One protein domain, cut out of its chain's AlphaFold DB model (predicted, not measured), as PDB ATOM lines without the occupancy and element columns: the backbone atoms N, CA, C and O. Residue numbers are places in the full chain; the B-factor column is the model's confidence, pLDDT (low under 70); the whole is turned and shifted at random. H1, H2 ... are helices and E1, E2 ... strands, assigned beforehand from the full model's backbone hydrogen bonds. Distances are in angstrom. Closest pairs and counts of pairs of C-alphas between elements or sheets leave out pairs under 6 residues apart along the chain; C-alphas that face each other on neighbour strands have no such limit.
ATOM      1  N   THR A 111      39.905 -18.615 -13.573       87.69
ATOM      2  CA  THR A 111      39.462 -18.506 -14.968       87.69
ATOM      3  C   THR A 111      39.200 -19.898 -15.533       87.69
ATOM      4  O   THR A 111      39.906 -20.850 -15.216       87.69
ATOM      5  N   ASN A 112      38.164 -20.042 -16.357       87.88
ATOM      6  CA  ASN A 112      37.916 -21.295 -17.068       87.88
ATOM      7  C   ASN A 112      38.617 -21.227 -18.422       87.88
ATOM      8  O   ASN A 112      38.322 -20.335 -19.218       87.88
ATOM      9  N   ARG A 113      39.530 -22.163 -18.684       88.00
ATOM     10  CA  ARG A 113      40.306 -22.234 -19.927       88.00
ATOM     11  C   ARG A 113      40.339 -23.669 -20.443       88.00
ATOM     12  O   ARG A 113      40.241 -24.624 -19.672       88.00
ATOM     13  N   THR A 114      40.430 -23.826 -21.753       88.69
ATOM     14  CA  THR A 114      40.652 -25.112 -22.421       88.69
ATOM     15  C   THR A 114      42.115 -25.547 -22.286       88.69
ATOM     16  O   THR A 114      42.993 -24.739 -21.986       88.69
ATOM     17  N   LEU A 115      42.401 -26.836 -22.488       83.88
ATOM     18  CA  LEU A 115      43.753 -27.412 -22.353       83.88
ATOM     19  C   LEU A 115      44.668 -27.134 -23.569       83.88
ATOM     20  O   LEU A 115      45.504 -27.970 -23.917       83.88
ATOM     21  N   ASP A 116      44.476 -25.996 -24.240       73.12
ATOM     22  CA  ASP A 116      44.971 -25.683 -25.590       73.12
ATOM     23  C   ASP A 116      46.480 -25.879 -25.731       73.12
ATOM     24  O   ASP A 116      47.253 -25.057 -25.248       73.12
ATOM     25  N   ASN A 117      46.900 -26.960 -26.400       75.75
ATOM     26  CA  ASN A 117      48.293 -27.343 -26.703       75.75
ATOM     27  C   ASN A 117      49.292 -27.371 -25.523       75.75
ATOM     28  O   ASN A 117      50.442 -27.763 -25.709       75.75
ATOM     29  N   ASN A 118      48.870 -27.005 -24.314       82.19
ATOM     30  CA  ASN A 118      49.715 -26.942 -23.137       82.19
ATOM     31  C   ASN A 118      50.071 -28.369 -22.688       82.19
ATOM     32  O   ASN A 118      49.180 -29.231 -22.606       82.19
ATOM     33  N   PRO A 119      51.354 -28.661 -22.407       86.44
ATOM     34  CA  PRO A 119      51.767 -29.974 -21.939       86.44
ATOM     35  C   PRO A 119      51.147 -30.252 -20.565       86.44
ATOM     36  O   PRO A 119      51.258 -29.451 -19.639       86.44
ATOM     37  N   ALA A 120      50.482 -31.400 -20.441       91.50
ATOM     38  CA  ALA A 120      49.991 -31.892 -19.164       91.50
ATOM     39  C   ALA A 120      51.067 -32.780 -18.537       91.50
ATOM     40  O   ALA A 120      51.488 -33.763 -19.152       91.50
ATOM     41  N   LEU A 121      51.494 -32.448 -17.319       95.50
ATOM     42  CA  LEU A 121      52.364 -33.311 -16.531       95.50
ATOM     43  C   LEU A 121      51.495 -34.335 -15.800       95.50
ATOM     44  O   LEU A 121      50.554 -33.966 -15.099       95.50
ATOM     45  N   CYS A 122      51.805 -35.620 -15.957       94.31
ATOM     46  CA  CYS A 122      51.005 -36.719 -15.425       94.31
ATOM     47  C   CYS A 122      51.795 -37.591 -14.449       94.31
ATOM     48  O   CYS A 122      52.856 -38.114 -14.786       94.31
ATOM     49  N   GLY A 123      51.213 -37.829 -13.276       90.75
ATOM     50  CA  GLY A 123      51.634 -38.866 -12.343       90.75
ATOM     51  C   GLY A 123      51.021 -40.235 -12.676       90.75
ATOM     52  O   GLY A 123      50.724 -40.530 -13.845       90.75
ATOM     53  N   PRO A 124      50.808 -41.090 -11.655       89.56
ATOM     54  CA  PRO A 124      50.112 -42.365 -11.809       89.56
ATOM     55  C   PRO A 124      48.689 -42.182 -12.358       89.56
ATOM     56  O   PRO A 124      48.430 -42.620 -13.479       89.56
ATOM     57  N   ASP A 125      47.840 -41.450 -11.623       88.50
ATOM     58  CA  ASP A 125      46.393 -41.323 -11.880       88.50
ATOM     59  C   ASP A 125      45.929 -39.882 -12.172       88.50
ATOM     60  O   ASP A 125      44.890 -39.679 -12.802       88.50
ATOM     61  N   THR A 126      46.709 -38.885 -11.745       90.94
ATOM     62  CA  THR A 126      46.393 -37.451 -11.861       90.94
ATOM     63  C   THR A 126      47.334 -36.765 -12.843       90.94
ATOM     64  O   THR A 126      48.534 -37.043 -12.855       90.94
ATOM     65  N   CYS A 127      46.805 -35.825 -13.619       91.62
ATOM     66  CA  CYS A 127      47.557 -34.890 -14.441       91.62
ATOM     67  C   CYS A 127      47.225 -33.443 -14.070       91.62
ATOM     68  O   CYS A 127      46.144 -33.147 -13.554       91.62
ATOM     69  N   VAL A 128      48.163 -32.545 -14.355       94.88
ATOM     70  CA  VAL A 128      48.049 -31.102 -14.129       94.88
ATOM     71  C   VAL A 128      48.604 -30.336 -15.325       94.88
ATOM     72  O   VAL A 128      49.451 -30.844 -16.059       94.88
ATOM     73  N   VAL A 129      48.141 -29.105 -15.515       94.38
ATOM     74  CA  VAL A 129      48.661 -28.170 -16.513       94.38
ATOM     75  C   VAL A 129      49.084 -26.890 -15.807       94.38
ATOM     76  O   VAL A 129      48.311 -26.301 -15.050       94.38
ATOM     77  N   VAL A 130      50.315 -26.460 -16.080       94.88
ATOM     78  CA  VAL A 130      50.865 -25.178 -15.641       94.88
ATOM     79  C   VAL A 130      51.400 -24.451 -16.865       94.88
ATOM     80  O   VAL A 130      52.124 -25.036 -17.668       94.88
ATOM     81  N   PHE A 131      51.036 -23.182 -17.012       94.00
ATOM     82  CA  PHE A 131      51.554 -22.298 -18.054       94.00
ATOM     83  C   PHE A 131      51.648 -20.866 -17.520       94.00
ATOM     84  O   PHE A 131      51.067 -20.549 -16.477       94.00
ATOM     85  N   SER A 132      52.359 -19.996 -18.235       93.75
ATOM     86  CA  SER A 132      52.444 -18.572 -17.916       93.75
ATOM     87  C   SER A 132      52.039 -17.675 -19.082       93.75
ATOM     88  O   SER A 132      52.226 -18.002 -20.253       93.75
ATOM     89  N   GLU A 133      51.499 -16.510 -18.735       92.56
ATOM     90  CA  GLU A 133      51.235 -15.392 -19.637       92.56
ATOM     91  C   GLU A 133      51.838 -14.135 -19.000       92.56
ATOM     92  O   GLU A 133      51.362 -13.652 -17.971       92.56
ATOM     93  N   SER A 134      52.909 -13.603 -19.596       92.38
ATOM     94  CA  SER A 134      53.734 -12.543 -18.989       92.38
ATOM     95  C   SER A 134      54.172 -12.912 -17.559       92.38
ATOM     96  O   SER A 134      54.828 -13.929 -17.370       92.38
ATOM     97  N   ASP A 135      53.792 -12.117 -16.556       92.81
ATOM     98  CA  ASP A 135      54.124 -12.316 -15.143       92.81
ATOM     99  C   ASP A 135      53.052 -13.099 -14.360       92.81
ATOM    100  O   ASP A 135      53.045 -13.096 -13.131       92.81
ATOM    101  N   THR A 136      52.117 -13.764 -15.046       94.19
ATOM    102  CA  THR A 136      51.041 -14.543 -14.418       94.19
ATOM    103  C   THR A 136      51.199 -16.030 -14.710       94.19
ATOM    104  O   THR A 136      51.218 -16.439 -15.868       94.19
ATOM    105  N   VAL A 137      51.265 -16.848 -13.659       94.81
ATOM    106  CA  VAL A 137      51.262 -18.316 -13.732       94.81
ATOM    107  C   VAL A 137      49.854 -18.838 -13.446       94.81
ATOM    108  O   VAL A 137      49.213 -18.450 -12.464       94.81
ATOM    109  N   SER A 138      49.381 -19.738 -14.305       94.69
ATOM    110  CA  SER A 138      48.073 -20.390 -14.218       94.69
ATOM    111  C   SER A 138      48.240 -21.849 -13.812       94.69
ATOM    112  O   SER A 138      48.966 -22.592 -14.471       94.69
ATOM    113  N   LEU A 139      47.554 -22.269 -12.747       94.25
ATOM    114  CA  LEU A 139      47.598 -23.638 -12.220       94.25
ATOM    115  C   LEU A 139      46.245 -24.321 -12.445       94.25
ATOM    116  O   LEU A 139      45.228 -23.808 -11.976       94.25
ATOM    117  N   SER A 140      46.206 -25.450 -13.155       93.62
ATOM    118  CA  SER A 140      44.950 -26.174 -13.396       93.62
ATOM    119  C   SER A 140      44.397 -26.827 -12.131       93.62
ATOM    120  O   SER A 140      45.146 -27.182 -11.222       93.62
ATOM    121  N   ALA A 141      43.094 -27.113 -12.125       91.31
ATOM    122  CA  ALA A 141      42.560 -28.191 -11.296       91.31
ATOM    123  C   ALA A 141      43.231 -29.545 -11.616       91.31
ATOM    124  O   ALA A 141      43.795 -29.740 -12.696       91.31
ATOM    125  N   ALA A 142      43.135 -30.495 -10.684       90.06
ATOM    126  CA  ALA A 142      43.530 -31.882 -10.912       90.06
ATOM    127  C   ALA A 142      42.644 -32.537 -11.987       90.06
ATOM    128  O   ALA A 142      41.418 -32.436 -11.930       90.06
ATOM    129  N   ILE A 143      43.266 -33.237 -12.934       92.00
ATOM    130  CA  ILE A 143      42.608 -33.932 -14.047       92.00
ATOM    131  C   ILE A 143      42.883 -35.431 -13.901       92.00
ATOM    132  O   ILE A 143      44.021 -35.800 -13.613       92.00
ATOM    133  N   ARG A 144      41.904 -36.319 -14.121       89.56
ATOM    134  CA  ARG A 144      42.203 -37.761 -14.172       89.56
ATOM    135  C   ARG A 144      42.924 -38.095 -15.479       89.56
ATOM    136  O   ARG A 144      42.611 -37.555 -16.537       89.56
ATOM    137  N   LYS A 145      43.915 -38.981 -15.428       89.81
ATOM    138  CA  LYS A 145      44.810 -39.267 -16.562       89.81
ATOM    139  C   LYS A 145      44.103 -39.778 -17.821       89.81
ATOM    140  O   LYS A 145      44.549 -39.493 -18.928       89.81
ATOM    141  N   ASP A 146      42.996 -40.493 -17.656       90.56
ATOM    142  CA  ASP A 146      42.111 -40.964 -18.725       90.56
ATOM    143  C   ASP A 146      41.222 -39.858 -19.329       90.56
ATOM    144  O   ASP A 146      40.726 -40.018 -20.441       90.56
ATOM    145  N   GLU A 147      41.055 -38.721 -18.649       89.56
ATOM    146  CA  GLU A 147      40.193 -37.610 -19.081       89.56
ATOM    147  C   GLU A 147      40.938 -36.538 -19.895       89.56
ATOM    148  O   GLU A 147      40.301 -35.820 -20.665       89.56
ATOM    149  N   VAL A 148      42.271 -36.435 -19.783       90.00
ATOM    150  CA  VAL A 148      43.089 -35.377 -20.427       90.00
ATOM    151  C   VAL A 148      42.813 -35.260 -21.928       90.00
ATOM    152  O   VAL A 148      42.541 -34.170 -22.436       90.00
ATOM    153  N   GLU A 149      42.835 -36.385 -22.643       89.56
ATOM    154  CA  GLU A 149      42.606 -36.399 -24.088       89.56
ATOM    155  C   GLU A 149      41.135 -36.161 -24.445       89.56
ATOM    156  O   GLU A 149      40.845 -35.575 -25.486       89.56
ATOM    157  N   THR A 150      40.180 -36.532 -23.587       89.69
ATOM    158  CA  THR A 150      38.768 -36.165 -23.782       89.69
ATOM    159  C   THR A 150      38.570 -34.656 -23.649       89.69
ATOM    160  O   THR A 150      37.956 -34.048 -24.525       89.69
ATOM    161  N   LEU A 151      39.142 -34.038 -22.611       88.31
ATOM    162  CA  LEU A 151      39.068 -32.594 -22.374       88.31
ATOM    163  C   LEU A 151      39.702 -31.790 -23.520       88.31
ATOM    164  O   LEU A 151      39.120 -30.797 -23.958       88.31
ATOM    165  N   ARG A 152      40.848 -32.245 -24.047       89.31
ATOM    166  CA  ARG A 152      41.501 -31.663 -25.234       89.31
ATOM    167  C   ARG A 152      40.643 -31.800 -26.491       89.31
ATOM    168  O   ARG A 152      40.303 -30.793 -27.105       89.31
ATOM    169  N   ASN A 153      40.259 -33.025 -26.858       88.94
ATOM    170  CA  ASN A 153      39.551 -33.302 -28.116       88.94
ATOM    171  C   ASN A 153      38.142 -32.693 -28.178       88.94
ATOM    172  O   ASN A 153      37.637 -32.438 -29.268       88.94
ATOM    173  N   GLN A 154      37.498 -32.471 -27.028       89.25
ATOM    174  CA  GLN A 154      36.175 -31.842 -26.938       89.25
ATOM    175  C   GLN A 154      36.238 -30.348 -26.580       89.25
ATOM    176  O   GLN A 154      35.189 -29.730 -26.405       89.25
ATOM    177  N   SER A 155      37.441 -29.770 -26.457       88.69
ATOM    178  CA  SER A 155      37.667 -28.373 -26.052       88.69
ATOM    179  C   SER A 155      36.876 -27.982 -24.794       88.69
ATOM    180  O   SER A 155      36.254 -26.923 -24.726       88.69
ATOM    181  N   ILE A 156      36.885 -28.856 -23.782       87.00
ATOM    182  CA  ILE A 156      36.198 -28.612 -22.510       87.00
ATOM    183  C   ILE A 156      37.061 -27.681 -21.657       87.00
ATOM    184  O   ILE A 156      38.226 -27.967 -21.379       87.00
ATOM    185  N   SER A 157      36.478 -26.566 -21.221       88.88
ATOM    186  CA  SER A 157      37.126 -25.656 -20.281       88.88
ATOM    187  C   SER A 157      37.148 -26.238 -18.866       88.88
ATOM    188  O   SER A 157      36.120 -26.686 -18.361       88.88
ATOM    189  N   ILE A 158      38.297 -26.146 -18.202       87.50
ATOM    190  CA  ILE A 158      38.471 -26.469 -16.782       87.50
ATOM    191  C   ILE A 158      38.916 -25.216 -16.008       87.50
ATOM    192  O   ILE A 158      39.437 -24.280 -16.623       87.50
ATOM    193  N   PRO A 159      38.726 -25.160 -14.678       90.50
ATOM    194  CA  PRO A 159      39.189 -24.031 -13.886       90.50
ATOM    195  C   PRO A 159      40.713 -24.038 -13.709       90.50
ATOM    196  O   PRO A 159      41.325 -25.063 -13.395       90.50
ATOM    197  N   PHE A 160      41.292 -22.850 -13.841       91.81
ATOM    198  CA  PHE A 160      42.661 -22.504 -13.490       91.81
ATOM    199  C   PHE A 160      42.648 -21.449 -12.387       91.81
ATOM    200  O   PHE A 160      41.839 -20.520 -12.413       91.81
ATOM    201  N   ILE A 161      43.560 -21.570 -11.424       92.62
ATOM    202  CA  ILE A 161      43.831 -20.520 -10.443       92.62
ATOM    203  C   ILE A 161      45.035 -19.699 -10.910       92.62
ATOM    204  O   ILE A 161      46.141 -20.213 -11.072       92.62
ATOM    205  N   GLU A 162      44.803 -18.414 -11.154       93.44
ATOM    206  CA  GLU A 162      45.820 -17.486 -11.655       93.44
ATOM    207  C   GLU A 162      46.569 -16.833 -10.487       93.44
ATOM    208  O   GLU A 162      45.995 -16.573  -9.418       93.44
ATOM    209  N   THR A 163      47.867 -16.600 -10.679       92.44
ATOM    210  CA  THR A 163      48.755 -15.972  -9.695       92.44
ATOM    211  C   THR A 163      49.792 -15.113 -10.392       92.44
ATOM    212  O   THR A 163      50.553 -15.614 -11.215       92.44
ATOM    213  N   LYS A 164      49.867 -13.833 -10.032       92.50
ATOM    214  CA  LYS A 164      50.951 -12.954 -10.466       92.50
ATOM    215  C   LYS A 164      52.221 -13.304  -9.692       92.50
ATOM    216  O   LYS A 164      52.160 -13.412  -8.467       92.50
ATOM    217  N   VAL A 165      53.335 -13.465 -10.391       90.38
ATOM    218  CA  VAL A 165      54.661 -13.810  -9.868       90.38
ATOM    219  C   VAL A 165      55.613 -12.656 -10.172       90.38
ATOM    220  O   VAL A 165      55.579 -12.090 -11.259       90.38
ATOM    221  N   PHE A 166      56.429 -12.269  -9.194       85.88
ATOM    222  CA  PHE A 166      57.257 -11.056  -9.252       85.88
ATOM    223  C   PHE A 166      58.768 -11.335  -9.257       85.88
ATOM    224  O   PHE A 166      59.562 -10.399  -9.329       85.88
ATOM    225  N   PHE A 167      59.159 -12.607  -9.188       81.44
ATOM    226  CA  PHE A 167      60.539 -13.070  -9.312       81.44
ATOM    227  C   PHE A 167      60.773 -13.751 -10.671       81.44
ATOM    228  O   PHE A 167      59.817 -14.051 -11.385       81.44
ATOM    229  N   GLU A 168      62.030 -13.998 -11.040       83.88
ATOM    230  CA  GLU A 168      62.374 -14.671 -12.298       83.88
ATOM    231  C   GLU A 168      62.036 -16.168 -12.209       83.88
ATOM    232  O   GLU A 168      62.621 -16.900 -11.413       83.88
ATOM    233  N   PHE A 169      61.062 -16.624 -13.003       85.94
ATOM    234  CA  PHE A 169      60.586 -18.017 -13.005       85.94
ATOM    235  C   PHE A 169      60.755 -18.724 -14.360       85.94
ATOM    236  O   PHE A 169      60.212 -19.814 -14.566       85.94
ATOM    237  N   ASP A 170      61.513 -18.132 -15.284       84.62
ATOM    238  CA  ASP A 170      61.797 -18.731 -16.587       84.62
ATOM    239  C   ASP A 170      62.497 -20.089 -16.408       84.62
ATOM    240  O   ASP A 170      63.520 -20.216 -15.739       84.62
ATOM    241  N   GLY A 171      61.899 -21.140 -16.977       85.94
ATOM    242  CA  GLY A 171      62.336 -22.529 -16.796       85.94
ATOM    243  C   GLY A 171      61.750 -23.265 -15.581       85.94
ATOM    244  O   GLY A 171      61.864 -24.485 -15.526       85.94
ATOM    245  N   LEU A 172      61.053 -22.592 -14.653       88.88
ATOM    246  CA  LEU A 172      60.478 -23.230 -13.452       88.88
ATOM    247  C   LEU A 172      59.080 -23.844 -13.661       88.88
ATOM    248  O   LEU A 172      58.555 -24.486 -12.754       88.88
ATOM    249  N   LEU A 173      58.457 -23.693 -14.836       92.56
ATOM    250  CA  LEU A 173      57.084 -24.178 -15.078       92.56
ATOM    251  C   LEU A 173      56.928 -25.700 -14.894       92.56
ATOM    252  O   LEU A 173      55.885 -26.152 -14.422       92.56
ATOM    253  N   GLU A 174      57.955 -26.488 -15.227       91.88
ATOM    254  CA  GLU A 174      57.955 -27.940 -14.998       91.88
ATOM    255  C   GLU A 174      58.085 -28.278 -13.503       91.88
ATOM    256  O   GLU A 174      57.379 -29.157 -13.009       91.88
ATOM    257  N   GLU A 175      58.899 -27.526 -12.751       89.69
ATOM    258  CA  GLU A 175      58.993 -27.644 -11.289       89.69
ATOM    259  C   GLU A 175      57.660 -27.285 -10.619       89.69
ATOM    260  O   GLU A 175      57.163 -28.035  -9.781       89.69
ATOM    261  N   PHE A 176      57.010 -26.203 -11.054       93.12
ATOM    262  CA  PHE A 176      55.673 -25.836 -10.590       93.12
ATOM    263  C   PHE A 176      54.646 -26.934 -10.910       93.12
ATOM    264  O   PHE A 176      53.835 -27.285 -10.054       93.12
ATOM    265  N   ALA A 177      54.692 -27.545 -12.097       94.50
ATOM    266  CA  ALA A 177      53.822 -28.675 -12.420       94.50
ATOM    267  C   ALA A 177      54.087 -29.896 -11.513       94.50
ATOM    268  O   ALA A 177      53.132 -30.519 -11.041       94.50
ATOM    269  N   MET A 178      55.350 -30.213 -11.204       92.81
ATOM    270  CA  MET A 178      55.704 -31.277 -10.252       92.81
ATOM    271  C   MET A 178      55.189 -30.974  -8.838       92.81
ATOM    272  O   MET A 178      54.527 -31.821  -8.234       92.81
ATOM    273  N   ASN A 179      55.406 -29.755  -8.336       89.69
ATOM    274  CA  ASN A 179      54.958 -29.320  -7.012       89.69
ATOM    275  C   ASN A 179      53.420 -29.327  -6.887       89.69
ATOM    276  O   ASN A 179      52.876 -29.720  -5.852       89.69
ATOM    277  N   LEU A 180      52.705 -28.939  -7.950       92.31
ATOM    278  CA  LEU A 180      51.241 -28.971  -8.019       92.31
ATOM    279  C   LEU A 180      50.700 -30.409  -8.001       92.31
ATOM    280  O   LEU A 180      49.759 -30.719  -7.268       92.31
ATOM    281  N   LEU A 181      51.323 -31.305  -8.772       92.56
ATOM    282  CA  LEU A 181      50.992 -32.729  -8.796       92.56
ATOM    283  C   LEU A 181      51.236 -33.388  -7.426       92.56
ATOM    284  O   LEU A 181      50.385 -34.139  -6.938       92.56
ATOM    285  N   GLU A 182      52.352 -33.065  -6.764       90.19
ATOM    286  CA  GLU A 182      52.643 -33.509  -5.397       90.19
ATOM    287  C   GLU A 182      51.591 -32.988  -4.403       90.19
ATOM    288  O   GLU A 182      51.076 -33.757  -3.586       90.19
ATOM    289  N   ALA A 183      51.215 -31.710  -4.486       85.88
ATOM    290  CA  ALA A 183      50.198 -31.128  -3.617       85.88
ATOM    291  C   ALA A 183      48.841 -31.848  -3.754       85.88
ATOM    292  O   ALA A 183      48.226 -32.183  -2.737       85.88
ATOM    293  N   TYR A 184      48.412 -32.186  -4.976       89.19
ATOM    294  CA  TYR A 184      47.198 -32.979  -5.188       89.19
ATOM    295  C   TYR A 184      47.314 -34.419  -4.673       89.19
ATOM    296  O   TYR A 184      46.360 -34.920  -4.078       89.19
ATOM    297  N   SER A 185      48.479 -35.068  -4.801       86.12
ATOM    298  CA  SER A 185      48.722 -36.394  -4.194       86.12
ATOM    299  C   SER A 185      48.594 -36.390  -2.662       86.12
ATOM    300  O   SER A 185      48.229 -37.398  -2.060       86.12
ATOM    301  N   LYS A 186      48.832 -35.232  -2.034       84.69
ATOM    302  CA  LYS A 186      48.675 -34.980  -0.592       84.69
ATOM    303  C   LYS A 186      47.290 -34.418  -0.234       84.69
ATOM    304  O   LYS A 186      47.113 -33.896   0.863       84.69
ATOM    305  N   ALA A 187      46.323 -34.512  -1.153       83.12
ATOM    306  CA  ALA A 187      44.949 -34.024  -1.016       83.12
ATOM    307  C   ALA A 187      44.835 -32.531  -0.635       83.12
ATOM    308  O   ALA A 187      43.876 -32.113   0.014       83.12
ATOM    309  N   VAL A 188      45.802 -31.703  -1.045       79.38
ATOM    310  CA  VAL A 188      45.734 -30.251  -0.847       79.38
ATOM    311  C   VAL A 188      44.731 -29.664  -1.840       79.38
ATOM    312  O   VAL A 188      44.954 -29.692  -3.047       79.38
ATOM    313  N   THR A 189      43.626 -29.111  -1.335       79.19
ATOM    314  CA  THR A 189      42.574 -28.475  -2.157       79.19
ATOM    315  C   THR A 189      42.389 -26.984  -1.877       79.19
ATOM    316  O   THR A 189      41.662 -26.309  -2.601       79.19
ATOM    317  N   ASP A 190      43.011 -26.459  -0.821       80.50
ATOM    318  CA  ASP A 190      42.959 -25.037  -0.488       80.50
ATOM    319  C   ASP A 190      43.767 -24.222  -1.513       80.50
ATOM    320  O   ASP A 190      44.946 -24.497  -1.748       80.50
ATOM    321  N   SER A 191      43.135 -23.221  -2.136       80.00
ATOM    322  CA  SER A 191      43.698 -22.472  -3.273       80.00
ATOM    323  C   SER A 191      44.911 -21.606  -2.913       80.00
ATOM    324  O   SER A 191      45.620 -21.128  -3.803       80.00
ATOM    325  N   LEU A 192      45.158 -21.401  -1.623       76.81
ATOM    326  CA  LEU A 192      46.243 -20.609  -1.072       76.81
ATOM    327  C   LEU A 192      47.401 -21.511  -0.611       76.81
ATOM    328  O   LEU A 192      48.571 -21.223  -0.900       76.81
ATOM    329  N   VAL A 193      47.100 -22.666  -0.008       76.50
ATOM    330  CA  VAL A 193      48.099 -23.715   0.251       76.50
ATOM    331  C   VAL A 193      48.621 -24.302  -1.066       76.50
ATOM    332  O   VAL A 193      49.818 -24.562  -1.162       76.50
ATOM    333  N   LEU A 194      47.778 -24.438  -2.098       83.19
ATOM    334  CA  LEU A 194      48.193 -24.844  -3.448       83.19
ATOM    335  C   LEU A 194      49.186 -23.852  -4.063       83.19
ATOM    336  O   LEU A 194      50.284 -24.259  -4.434       83.19
ATOM    337  N   ARG A 195      48.840 -22.558  -4.132       85.94
ATOM    338  CA  ARG A 195      49.713 -21.522  -4.715       85.94
ATOM    339  C   ARG A 195      51.054 -21.417  -3.999       85.94
ATOM    340  O   ARG A 195      52.085 -21.382  -4.661       85.94
ATOM    341  N   SER A 196      51.047 -21.424  -2.664       76.94
ATOM    342  CA  SER A 196      52.290 -21.425  -1.884       76.94
ATOM    343  C   SER A 196      53.104 -22.703  -2.119       76.94
ATOM    344  O   SER A 196      54.250 -22.606  -2.538       76.94
ATOM    345  N   LYS A 197      52.528 -23.905  -1.981       78.81
ATOM    346  CA  LYS A 197      53.278 -25.150  -2.244       78.81
ATOM    347  C   LYS A 197      53.831 -25.252  -3.666       78.81
ATOM    348  O   LYS A 197      54.915 -25.787  -3.848       78.81
ATOM    349  N   THR A 198      53.092 -24.739  -4.647       87.31
ATOM    350  CA  THR A 198      53.430 -24.847  -6.069       87.31
ATOM    351  C   THR A 198      54.505 -23.856  -6.499       87.31
ATOM    352  O   THR A 198      55.517 -24.264  -7.062       87.31
ATOM    353  N   LEU A 199      54.269 -22.563  -6.250       86.44
ATOM    354  CA  LEU A 199      55.073 -21.458  -6.788       86.44
ATOM    355  C   LEU A 199      56.197 -21.038  -5.846       86.44
ATOM    356  O   LEU A 199      57.192 -20.476  -6.287       86.44
ATOM    357  N   LEU A 200      56.002 -21.246  -4.543       78.12
ATOM    358  CA  LEU A 200      56.951 -20.844  -3.513       78.12
ATOM    359  C   LEU A 200      57.777 -22.051  -3.047       78.12
ATOM    360  O   LEU A 200      58.995 -21.946  -2.941       78.12
ATOM    361  N   GLY A 201      57.139 -23.207  -2.855       71.12
ATOM    362  CA  GLY A 201      57.795 -24.467  -2.511       71.12
ATOM    363  C   GLY A 201      57.324 -25.036  -1.173       71.12
ATOM    364  O   GLY A 201      56.228 -24.746  -0.684       71.12
TER     365      GLY A 201
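Overview. This is residues 111 to 201 of the 219 residues of an uncharacterized protein of Gracilariopsis chorda (UniProt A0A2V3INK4). A strongly twisted, curled sheet of five strands has a helical hairpin, H2 and H3, packed over one face, while a small helix, H1, only grazes the sheet with its residues 148 to 151. E3 runs nearest the middle of the whole, and the link of residues 114 to 119 leads from the edge strand E1 to the opposite edge strand E2. The printed part has 91 residues with three named helices and five named strands, in the order E1, E2, E3, E4, H1, E5, H2, H3; the sheet's order is E1, E5, E4, E3, E2, antiparallel throughout, and the class is mixed, helices and strands. The whole is compact, with a radius of gyration of the C-alphas of 12.3 A, and its outline is rounded, spanning 35 by 28 by 21 A.

Along the chain. The two longest strands of the sheet are E3, residues 126 to 133, 23.9 A from first to last C-alpha, and E5, residues 158 to 165, 21.7 A. E4, residues 136 to 140, measures 13.2 A. The edge strands are E1, residues 111 to 113, 6.3 A, and E2, residues 120 to 122, 6.2 A. E1 begins at C-alpha 111, at (39.462, -18.506, -14.968). H2, residues 173 to 185, is the longest helix, 18.4 A from its first C-alpha at (57.084, -24.178, -15.078) to its last. H3, residues 191 to 200, measures 13.4 A and ends at C-alpha 200, at (56.951, -20.844, -3.513). H1, residues 148 to 153, measures 8.7 A.

Arrangement. E2, E3 and E4 make a meander, each strand the antiparallel neighbour of the one before, and both E2 with E3 and E3 with E4 are hairpins. Between E3 and E4, N 133 and O 136 are 2.9 A apart, and N 138 and O 131 are 2.9 A apart, within hydrogen-bond range. Between E2 and E3, N 121 and O 128 are 2.9 A apart. The pairing of E3 is staggered: residues 127 to 129 pair with E2 and residues 130 to 133 with E4. E5 is the antiparallel neighbour of E4, with N 137 and O 163 at 2.8 A, and of E1, with N 160 and O 111 at 2.8 A. Residues 126 to 127 of E3 also pair, antiparallel, with residues 143 to 144. H2 and H3 lie on the same face of the sheet, two layers, helices on one face of a sheet. H2 lies over E3 at a height over the sheet of 7.4 A, slantwise to the strands, at 36 degrees to E3 on the local plane; the closest C-alphas of the two are those of Val 130 and Ala 177, 5.6 A apart. H3, at a height of 9.5 A, lies over E5 and only just over E4, where 3 of its 10 C-alphas fall; it stands at 51 degrees to E5 on the local plane. H2 and H3 touch as a helical hairpin, a steep tilt of 42 degrees, opposite ways; their closest C-alphas, those of Asn 179 and Thr 198, are 4.8 A apart. H1 is apart from H2 and from H3; its closest C-alpha to E3 is that of Val 148, 7.5 A from that of Cys 127. Each O i to N i+4 pair is within hydrogen-bond range in H1 and H2, and 5 of 6 in H3.

Size, cuts and confidence. The C-alphas of Gln 154 and Phe 167, the two farthest apart, are 35.4 A from each other. The printed part, residues 111 to 201, has no cut, and no link is long. The mean pLDDT of the printed part is 88.2, and no printed residue is under 70; H3 has a mean of 81.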